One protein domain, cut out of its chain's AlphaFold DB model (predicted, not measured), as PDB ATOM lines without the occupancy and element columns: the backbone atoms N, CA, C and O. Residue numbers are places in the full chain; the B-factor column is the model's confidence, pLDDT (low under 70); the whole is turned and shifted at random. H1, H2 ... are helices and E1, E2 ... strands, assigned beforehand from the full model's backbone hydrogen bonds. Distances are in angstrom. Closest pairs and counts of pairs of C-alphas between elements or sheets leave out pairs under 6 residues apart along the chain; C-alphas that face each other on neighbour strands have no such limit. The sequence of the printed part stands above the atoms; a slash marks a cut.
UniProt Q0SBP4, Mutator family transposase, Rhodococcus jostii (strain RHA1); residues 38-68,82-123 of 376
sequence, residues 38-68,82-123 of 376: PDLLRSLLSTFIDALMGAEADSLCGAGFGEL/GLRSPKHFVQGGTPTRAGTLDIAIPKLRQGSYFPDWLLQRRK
ATOM      1  N   PRO A  38       4.868   4.473  76.648       67.06
ATOM      2  CA  PRO A  38       5.371   4.568  78.022       67.06
ATOM      3  C   PRO A  38       6.023   5.932  78.323       67.06
ATOM      4  O   PRO A  38       6.179   6.298  79.485       67.06
ATOM      5  N   ASP A  39       6.353   6.706  77.286       74.44
ATOM      6  CA  ASP A  39       6.997   8.018  77.368       74.44
ATOM      7  C   ASP A  39       6.009   9.195  77.226       74.44
ATOM      8  O   ASP A  39       6.426  10.350  77.089       74.44
ATOM      9  N   LEU A  40       4.695   8.938  77.276       82.62
ATOM     10  CA  LEU A  40       3.656   9.958  77.110       82.62
ATOM     11  C   LEU A  40       3.858  11.154  78.051       82.62
ATOM     12  O   LEU A  40       3.892  12.297  77.593       82.62
ATOM     13  N   LEU A  41       4.074  10.903  79.347       82.94
ATOM     14  CA  LEU A  41       4.301  11.959  80.343       82.94
ATOM     15  C   LEU A  41       5.506  12.838  79.990       82.94
ATOM     16  O   LEU A  41       5.435  14.061  80.102       82.94
ATOM     17  N   ARG A  42       6.595  12.221  79.521       82.50
ATOM     18  CA  ARG A  42       7.808  12.926  79.097       82.50
ATOM     19  C   ARG A  42       7.523  13.834  77.903       82.50
ATOM     20  O   ARG A  42       7.956  14.984  77.894       82.50
ATOM     21  N   SER A  43       6.762  13.340  76.924       82.12
ATOM     22  CA  SER A  43       6.385  14.118  75.740       82.12
ATOM     23  C   SER A  43       5.482  15.308  76.077       82.12
ATOM     24  O   SER A  43       5.777  16.422  75.652       82.12
ATOM     25  N   LEU A  44       4.454  15.105  76.912       86.19
ATOM     26  CA  LEU A  44       3.539  16.163  77.343       86.19
ATOM     27  C   LEU A  44       4.280  17.251  78.121       86.19
ATOM     28  O   LEU A  44       4.097  18.438  77.857       86.19
ATOM     29  N   LEU A  45       5.161  16.847  79.040       87.31
ATOM     30  CA  LEU A  45       5.971  17.778  79.818       87.31
ATOM     31  C   LEU A  45       6.921  18.584  78.922       87.31
ATOM     32  O   LEU A  45       7.041  19.793  79.107       87.31
ATOM     33  N   SER A  46       7.556  17.944  77.934       86.38
ATOM     34  CA  SER A  46       8.424  18.629  76.970       86.38
ATOM     35  C   SER A  46       7.654  19.677  76.168       86.38
ATOM     36  O   SER A  46       8.096  20.819  76.085       86.38
ATOM     37  N   THR A  47       6.480  19.324  75.634       85.31
ATOM     38  CA  THR A  47       5.637  20.259  74.875       85.31
ATOM     39  C   THR A  47       5.180  21.430  75.738       85.31
ATOM     40  O   THR A  47       5.233  22.576  75.297       85.31
ATOM     41  N   PHE A  48       4.781  21.168  76.984       88.38
ATOM     42  CA  PHE A  48       4.366  22.216  77.911       88.38
ATOM     43  C   PHE A  48       5.517  23.171  78.257       88.38
ATOM     44  O   PHE A  48       5.349  24.388  78.220       88.38
ATOM     45  N   ILE A  49       6.712  22.633  78.522       88.31
ATOM     46  CA  ILE A  49       7.928  23.422  78.752       88.31
ATOM     47  C   ILE A  49       8.272  24.271  77.522       88.31
ATOM     48  O   ILE A  49       8.565  25.459  77.659       88.31
ATOM     49  N   ASP A  50       8.208  23.693  76.323       85.94
ATOM     50  CA  ASP A  50       8.451  24.411  75.072       85.94
ATOM     51  C   ASP A  50       7.454  25.550  74.843       85.94
ATOM     52  O   ASP A  50       7.859  26.623  74.392       85.94
ATOM     53  N   ALA A  51       6.177  25.334  75.171       86.69
ATOM     54  CA  ALA A  51       5.130  26.344  75.065       86.69
ATOM     55  C   ALA A  51       5.339  27.486  76.069       86.69
ATOM     56  O   ALA A  51       5.280  28.651  75.682       86.69
ATOM     57  N   LEU A  52       5.663  27.173  77.330       89.81
ATOM     58  CA  LEU A  52       5.954  28.178  78.357       89.81
ATOM     59  C   LEU A  52       7.189  29.014  78.008       89.81
ATOM     60  O   LEU A  52       7.132  30.242  78.039       89.81
ATOM     61  N   MET A  53       8.292  28.367  77.614       86.81
ATOM     62  CA  MET A  53       9.489  29.083  77.162       86.81
ATOM     63  C   MET A  53       9.228  29.888  75.884       86.81
ATOM     64  O   MET A  53       9.832  30.940  75.675       86.81
ATOM     65  N   GLY A  54       8.350  29.382  75.013       83.69
ATOM     66  CA  GLY A  54       7.809  30.102  73.868       83.69
ATOM     67  C   GLY A  54       7.146  31.398  74.317       83.69
ATOM     68  O   GLY A  54       7.672  32.463  74.028       83.69
ATOM     69  N   ALA A  55       6.080  31.320  75.105       85.56
ATOM     70  CA  ALA A  55       5.330  32.486  75.565       85.56
ATOM     71  C   ALA A  55       6.203  33.518  76.307       85.56
ATOM     72  O   ALA A  55       6.108  34.718  76.046       85.56
ATOM     73  N   GLU A  56       7.107  33.072  77.184       84.69
ATOM     74  CA  GLU A  56       8.001  33.972  77.923       84.69
ATOM     75  C   GLU A  56       8.949  34.727  76.986       84.69
ATOM     76  O   GLU A  56       9.088  35.948  77.067       84.69
ATOM     77  N   ALA A  57       9.562  34.028  76.034       82.19
ATOM     78  CA  ALA A  57      10.426  34.687  75.072       82.19
ATOM     79  C   ALA A  57       9.642  35.585  74.085       82.19
ATOM     80  O   ALA A  57      10.247  36.498  73.528       82.19
ATOM     81  N   ASP A  58       8.329  35.385  73.884       81.06
ATOM     82  CA  ASP A  58       7.495  36.225  73.005       81.06
ATOM     83  C   ASP A  58       7.155  37.508  73.749       81.06
ATOM     84  O   ASP A  58       7.250  38.594  73.184       81.06
ATOM     85  N   SER A  59       6.880  37.393  75.052       82.88
ATOM     86  CA  SER A  59       6.746  38.528  75.962       82.88
ATOM     87  C   SER A  59       8.018  39.386  75.983       82.88
ATOM     88  O   SER A  59       7.942  40.602  75.811       82.88
ATOM     89  N   LEU A  60       9.202  38.765  76.079       80.31
ATOM     90  CA  LEU A  60      10.485  39.480  76.029       80.31
ATOM     91  C   LEU A  60      10.763  40.112  74.654       80.31
ATOM     92  O   LEU A  60      11.314  41.211  74.579       80.31
ATOM     93  N   CYS A  61      10.392  39.437  73.562       74.12
ATOM     94  CA  CYS A  61      10.549  39.959  72.201       74.12
ATOM     95  C   CYS A  61       9.456  40.959  71.806       74.12
ATOM     96  O   CYS A  61       9.630  41.660  70.811       74.12
ATOM     97  N   GLY A  62       8.339  41.037  72.532       73.62
ATOM     98  CA  GLY A  62       7.154  41.822  72.181       73.62
ATOM     99  C   GLY A  62       6.547  41.473  70.815       73.62
ATOM    100  O   GLY A  62       6.028  42.371  70.156       73.62
ATOM    101  N   ALA A  63       6.724  40.239  70.338       68.94
ATOM    102  CA  ALA A  63       6.182  39.703  69.084       68.94
ATOM    103  C   ALA A  63       6.312  38.171  69.075       68.94
ATOM    104  O   ALA A  63       7.257  37.647  69.675       68.94
ATOM    105  N   GLY A  64       5.405  37.485  68.370       67.19
ATOM    106  CA  GLY A  64       5.467  36.042  68.148       67.19
ATOM    107  C   GLY A  64       6.659  35.612  67.284       67.19
ATOM    108  O   GLY A  64       7.230  36.397  66.520       67.19
ATOM    109  N   PHE A  65       7.046  34.335  67.365       66.38
ATOM    110  CA  PHE A  65       8.083  33.777  66.489       66.38
ATOM    111  C   PHE A  65       7.700  33.919  65.005       66.38
ATOM    112  O   PHE A  65       6.741  33.310  64.542       66.38
ATOM    113  N   GLY A  66       8.496  34.682  64.249       66.75
ATOM    114  CA  GLY A  66       8.288  34.894  62.812       66.75
ATOM    115  C   GLY A  66       7.303  36.016  62.469       66.75
ATOM    116  O   GLY A  66       7.143  36.326  61.291       66.75
ATOM    117  N   GLU A  67       6.701  36.664  63.466       66.00
ATOM    118  CA  GLU A  67       5.811  37.803  63.257       66.00
ATOM    119  C   GLU A  67       6.592  39.121  63.223       66.00
ATOM    120  O   GLU A  67       7.487  39.387  64.030       66.00
ATOM    121  N   LEU A  68       6.235  39.983  62.271       58.16
ATOM    122  CA  LEU A  68       6.706  41.363  62.236       58.16
ATOM    123  C   LEU A  68       5.820  42.208  63.156       58.16
ATOM    124  O   LEU A  68       4.596  42.140  63.076       58.16
ATOM    125  N   GLY A  82      12.110  41.929  66.333       47.78
ATOM    126  CA  GLY A  82      11.733  40.769  67.157       47.78
ATOM    127  C   GLY A  82      11.943  39.413  66.467       47.78
ATOM    128  O   GLY A  82      11.082  38.544  66.513       47.78
ATOM    129  N   LEU A  83      13.080  39.214  65.797       54.56
ATOM    130  CA  LEU A  83      13.420  37.931  65.179       54.56
ATOM    131  C   LEU A  83      14.218  37.083  66.169       54.56
ATOM    132  O   LEU A  83      15.384  37.364  66.439       54.56
ATOM    133  N   ARG A  84      13.626  36.001  66.672       57.50
ATOM    134  CA  ARG A  84      14.351  34.964  67.419       57.50
ATOM    135  C   ARG A  84      15.337  34.231  66.500       57.50
ATOM    136  O   ARG A  84      15.107  34.082  65.301       57.50
ATOM    137  N   SER A  85      16.454  33.776  67.054       64.06
ATOM    138  CA  SER A  85      17.326  32.802  66.387       64.06
ATOM    139  C   SER A  85      16.795  31.378  66.612       64.06
ATOM    140  O   SER A  85      15.986  31.176  67.521       64.06
ATOM    141  N   PRO A  86      17.238  30.379  65.817       66.81
ATOM    142  CA  PRO A  86      16.878  28.984  66.049       66.81
ATOM    143  C   PRO A  86      17.127  28.580  67.504       66.81
ATOM    144  O   PRO A  86      18.139  28.977  68.100       66.81
ATOM    145  N   LYS A  87      16.192  27.809  68.071       74.31
ATOM    146  CA  LYS A  87      16.333  27.244  69.416       74.31
ATOM    147  C   LYS A  87      17.641  26.455  69.489       74.31
ATOM    148  O   LYS A  87      18.027  25.795  68.524       74.31
ATOM    149  N   HIS A  88      18.315  26.513  70.632       74.19
ATOM    150  CA  HIS A  88      19.449  25.637  70.887       74.19
ATOM    151  C   HIS A  88      19.032  24.542  71.864       74.19
ATOM    152  O   HIS A  88      18.423  24.806  72.900       74.19
ATOM    153  N   PHE A  89      19.380  23.302  71.549       69.94
ATOM    154  CA  PHE A  89      19.128  22.185  72.448       69.94
ATOM    155  C   PHE A  89      20.161  22.164  73.571       69.94
ATOM    156  O   PHE A  89      21.351  22.435  73.360       69.94
ATOM    157  N   VAL A  90      19.712  21.845  74.781       65.00
ATOM    158  CA  VAL A  90      20.621  21.531  75.884       65.00
ATOM    159  C   VAL A  90      21.315  20.209  75.564       65.00
ATOM    160  O   VAL A  90      20.678  19.160  75.492       65.00
ATOM    161  N   GLN A  91      22.634  20.246  75.360       61.06
ATOM    162  CA  GLN A  91      23.393  19.040  75.025       61.06
ATOM    163  C   GLN A  91      23.307  17.979  76.131       61.06
ATOM    164  O   GLN A  91      23.714  18.225  77.274       61.06
ATOM    165  N   GLY A  92      22.860  16.782  75.743       63.75
ATOM    166  CA  GLY A  92      22.718  15.616  76.619       63.75
ATOM    167  C   GLY A  92      21.409  15.565  77.410       63.75
ATOM    168  O   GLY A  92      21.294  14.713  78.288       63.75
ATOM    169  N   GLY A  93      20.462  16.463  77.118       77.44
ATOM    170  CA  GLY A  93      19.164  16.525  77.780       77.44
ATOM    171  C   GLY A  93      19.242  16.914  79.263       77.44
ATOM    172  O   GLY A  93      20.310  17.007  79.875       77.44
ATOM    173  N   THR A  94      18.082  17.186  79.848       82.81
ATOM    174  CA  THR A  94      17.921  17.546  81.259       82.81
ATOM    175  C   THR A  94      17.292  16.367  81.997       82.81
ATOM    176  O   THR A  94      16.106  16.104  81.803       82.81
ATOM    177  N   PRO A  95      18.040  15.624  82.830       85.31
ATOM    178  CA  PRO A  95      17.473  14.564  83.653       85.31
ATOM    179  C   PRO A  95      16.465  15.118  84.669       85.31
ATOM    180  O   PRO A  95      16.788  15.971  85.505       85.31
ATOM    181  N   THR A  96      15.251  14.577  84.599       84.38
ATOM    182  CA  THR A  96      14.123  14.855  85.494       84.38
ATOM    183  C   THR A  96      13.551  13.553  86.046       84.38
ATOM    184  O   THR A  96      13.920  12.462  85.612       84.38
ATOM    185  N   ARG A  97      12.620  13.647  86.995       84.56
ATOM    186  CA  ARG A  97      11.892  12.477  87.521       84.56
ATOM    187  C   ARG A  97      11.056  11.738  86.467       84.56
ATOM    188  O   ARG A  97      10.771  10.565  86.666       84.56
ATOM    189  N   ALA A  98      10.684  12.408  85.373       83.00
ATOM    190  CA  ALA A  98       9.941  11.834  84.247       83.00
ATOM    191  C   ALA A  98      10.855  11.321  83.111       83.00
ATOM    192  O   ALA A  98      10.376  11.028  82.017       83.00
ATOM    193  N   GLY A  99      12.170  11.265  83.345       84.75
ATOM    194  CA  GLY A  99      13.171  10.884  82.350       84.75
ATOM    195  C   GLY A  99      14.016  12.060  81.860       84.75
ATOM    196  O   GLY A  99      13.941  13.180  82.377       84.75
ATOM    197  N   THR A 100      14.865  11.804  80.867       86.94
ATOM    198  CA  THR A 100      15.681  12.853  80.234       86.94
ATOM    199  C   THR A 100      14.832  13.691  79.278       86.94
ATOM    200  O   THR A 100      14.307  13.162  78.304       86.94
ATOM    201  N   LEU A 101      14.717  14.997  79.531       86.19
ATOM    202  CA  LEU A 101      14.007  15.938  78.659       86.19
ATOM    203  C   LEU A 101      14.963  16.658  77.706       86.19
ATOM    204  O   LEU A 101      15.916  17.302  78.151       86.19
ATOM    205  N   ASP A 102      14.666  16.634  76.411       83.94
ATOM    206  CA  ASP A 102      15.395  17.409  75.407       83.94
ATOM    207  C   ASP A 102      14.812  18.820  75.301       83.94
ATOM    208  O   ASP A 102      13.888  19.095  74.542       83.94
ATOM    209  N   ILE A 103      15.352  19.731  76.108       83.06
ATOM    210  CA  ILE A 103      14.855  21.106  76.205       83.06
ATOM    211  C   ILE A 103      15.490  21.966  75.109       83.06
ATOM    212  O   ILE A 103      16.717  22.123  75.051       83.06
ATOM    213  N   ALA A 104      14.645  22.566  74.270       84.75
ATOM    214  CA  ALA A 104      15.037  23.483  73.208       84.75
ATOM    215  C   ALA A 104      14.910  24.939  73.684       84.75
ATOM    216  O   ALA A 104      13.860  25.572  73.559       84.75
ATOM    217  N   ILE A 105      15.987  25.493  74.240       85.56
ATOM    218  CA  ILE A 105      15.981  26.848  74.799       85.56
ATOM    219  C   ILE A 105      15.952  27.877  73.648       85.56
ATOM    220  O   ILE A 105      16.831  27.854  72.773       85.56
ATOM    221  N   PRO A 106      14.966  28.797  73.618       84.06
ATOM    222  CA  PRO A 106      14.926  29.891  72.655       84.06
ATOM    223  C   PRO A 106      16.160  30.789  72.739       84.06
ATOM    224  O   PRO A 106      16.584  31.188  73.822       84.06
ATOM    225  N   LYS A 107      16.709  31.161  71.580       81.19
ATOM    226  CA  LYS A 107      17.856  32.065  71.501       81.19
ATOM    227  C   LYS A 107      17.410  33.440  71.013       81.19
ATOM    228  O   LYS A 107      16.871  33.577  69.913       81.19
ATOM    229  N   LEU A 108      17.650  34.461  71.829       79.88
ATOM    230  CA  LEU A 108      17.384  35.854  71.470       79.88
ATOM    231  C   LEU A 108      18.549  36.415  70.640       79.88
ATOM    232  O   LEU A 108      19.701  36.037  70.855       79.88
ATOM    233  N   ARG A 109      18.260  37.306  69.678       72.62
ATOM    234  CA  ARG A 109      19.298  37.999  68.887       72.62
ATOM    235  C   ARG A 109      20.038  39.064  69.689       72.62
ATOM    236  O   ARG A 109      21.225  39.272  69.466       72.62
ATOM    237  N   GLN A 110      19.335  39.727  70.601       66.94
ATOM    238  CA  GLN A 110      19.906  40.655  71.568       66.94
ATOM    239  C   GLN A 110      19.500  40.220  72.978       66.94
ATOM    240  O   GLN A 110      18.360  39.815  73.200       66.94
ATOM    241  N   GLY A 111      20.444  40.288  73.917       73.50
ATOM    242  CA  GLY A 111      20.276  39.774  75.277       73.50
ATOM    243  C   GLY A 111      20.486  38.260  75.397       73.50
ATOM    244  O   GLY A 111      20.907  37.583  74.460       73.50
ATOM    245  N   SER A 112      20.211  37.730  76.587       78.81
ATOM    246  CA  SER A 112      20.271  36.298  76.887       78.81
ATOM    247  C   SER A 112      18.966  35.858  77.534       78.81
ATOM    248  O   SER A 112      18.561  36.450  78.532       78.81
ATOM    249  N   TYR A 113      18.349  34.807  77.003       83.00
ATOM    250  CA  TYR A 113      17.221  34.139  77.644       83.00
ATOM    251  C   TYR A 113      17.713  32.904  78.393       83.00
ATOM    252  O   TYR A 113      18.495  32.117  77.856       83.00
ATOM    253  N   PHE A 114      17.261  32.742  79.632       84.19
ATOM    254  CA  PHE A 114      17.511  31.547  80.420       84.19
ATOM    255  C   PHE A 114      16.294  31.286  81.321       84.19
ATOM    256  O   PHE A 114      15.928  32.182  82.079       84.19
ATOM    257  N   PRO A 115      15.670  30.095  81.258       85.06
ATOM    258  CA  PRO A 115      14.473  29.793  82.036       85.06
ATOM    259  C   PRO A 115      14.846  29.479  83.495       85.06
ATOM    260  O   PRO A 115      14.970  28.312  83.874       85.06
ATOM    261  N   ASP A 116      15.035  30.517  84.317       85.00
ATOM    262  CA  ASP A 116      15.420  30.388  85.736       85.00
ATOM    263  C   ASP A 116      14.358  29.632  86.574       85.00
ATOM    264  O   ASP A 116      14.684  29.030  87.599       85.00
ATOM    265  N   TRP A 117      13.094  29.608  86.131       84.88
ATOM    266  CA  TRP A 117      12.005  28.854  86.772       84.88
ATOM    267  C   TRP A 117      12.095  27.336  86.553       84.88
ATOM    268  O   TRP A 117      11.569  26.569  87.359       84.88
ATOM    269  N   LEU A 118      12.765  26.894  85.485       82.31
ATOM    270  CA  LEU A 118      12.904  25.480  85.130       82.31
ATOM    271  C   LEU A 118      14.293  24.940  85.466       82.31
ATOM    272  O   LEU A 118      14.437  23.840  86.001       82.31
ATOM    273  N   LEU A 119      15.326  25.706  85.115       82.00
ATOM    274  CA  LEU A 119      16.719  25.296  85.185       82.00
ATOM    275  C   LEU A 119      17.480  26.184  86.159       82.00
ATOM    276  O   LEU A 119      17.326  27.398  86.187       82.00
ATOM    277  N   GLN A 120      18.389  25.578  86.919       81.00
ATOM    278  CA  GLN A 120      19.368  26.334  87.691       81.00
ATOM    279  C   GLN A 120      20.643  26.498  86.875       81.00
ATOM    280  O   GLN A 120      21.157  25.539  86.291       81.00
ATOM    281  N   ARG A 121      21.201  27.713  86.863       78.06
ATOM    282  CA  ARG A 121      22.456  27.986  86.156       78.06
ATOM    283  C   ARG A 121      23.537  26.995  86.581       78.06
ATOM    284  O   ARG A 121      23.781  26.786  87.767       78.06
ATOM    285  N   ARG A 122      24.211  26.407  85.587       71.81
ATOM    286  CA  ARG A 122      25.295  25.416  85.744       71.81
ATOM    287  C   ARG A 122      24.885  24.081  86.389       71.81
ATOM    288  O   ARG A 122      25.750  23.217  86.524       71.81
ATOM    289  N   LYS A 123      23.610  23.855  86.729       74.06
ATOM    290  CA  LYS A 123      23.108  22.525  87.104       74.06
ATOM    291  C   LYS A 123      22.432  21.891  85.894       74.06
ATOM    292  O   LYS A 123      21.614  22.513  85.231       74.06
TER     293      LYS A 123
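This is residues 38 to 68 and 82 to 123 of the 376 residues of the protein "Mutator family transposase" of Rhodococcus jostii (strain RHA1) (UniProt Q0SBP4). What does the model look like? Two short antiparallel two-stranded ribbons, E1 with E4 and E2 with E3, follow each other along one side of the long helix H1, and residues 108 to 123, with no named element, fold back after E4. What are its make-up and size? The printed part has 73 residues, with one named helix and four named strands in the order H1 E1 E2 E3 E4, and is mixed in class. It is compact, with a radius of gyration of the C-alphas of 12.9 A, but elongated in outline, 40 by 26 by 19 A.

Where are the strands? E1 is residues 85 to 89, 12.4 A long, and E4 is residues 104 to 107, 9.2 A long, ending with C-alpha 107 at (17.856, 32.065, 71.501). E2 is residues 94 to 96 and E3 residues 99 to 101. Where is the helix? H1 is residues 40 to 61, 31.2 A long, from C-alpha 40 at (3.656, 9.958, 77.110).

How do the strands pair? E1 and E4 are antiparallel at 147 degrees, with N 88 and O 105 2.9 A apart, within hydrogen-bond range. E2 and E3 form an antiparallel hairpin at 145 degrees, with N 94 and O 101 2.8 A apart, within range. E3 runs on into E4 across a break of 2 residues, at 22 degrees. How near is H1? Its closest C-alphas to E4 are Asp 50 and Ala 104, 6.9 A, and to E3 Ser 46 and Leu 101, 6.4 A. H1 and E2 are apart. In H1 every O i to N i+4 pair is within hydrogen-bond range.

How far does it reach? The two C-alphas farthest apart are those of Pro 38 and Leu 68, 40.1 A. Is there a cut? Residues 69 to 81 are not printed, and C-alphas 68 and 82 are 7.1 A apart. Where is confidence low? The pLDDT is under 70 at 17 residues, among them 63 to 68 and 82 to 86.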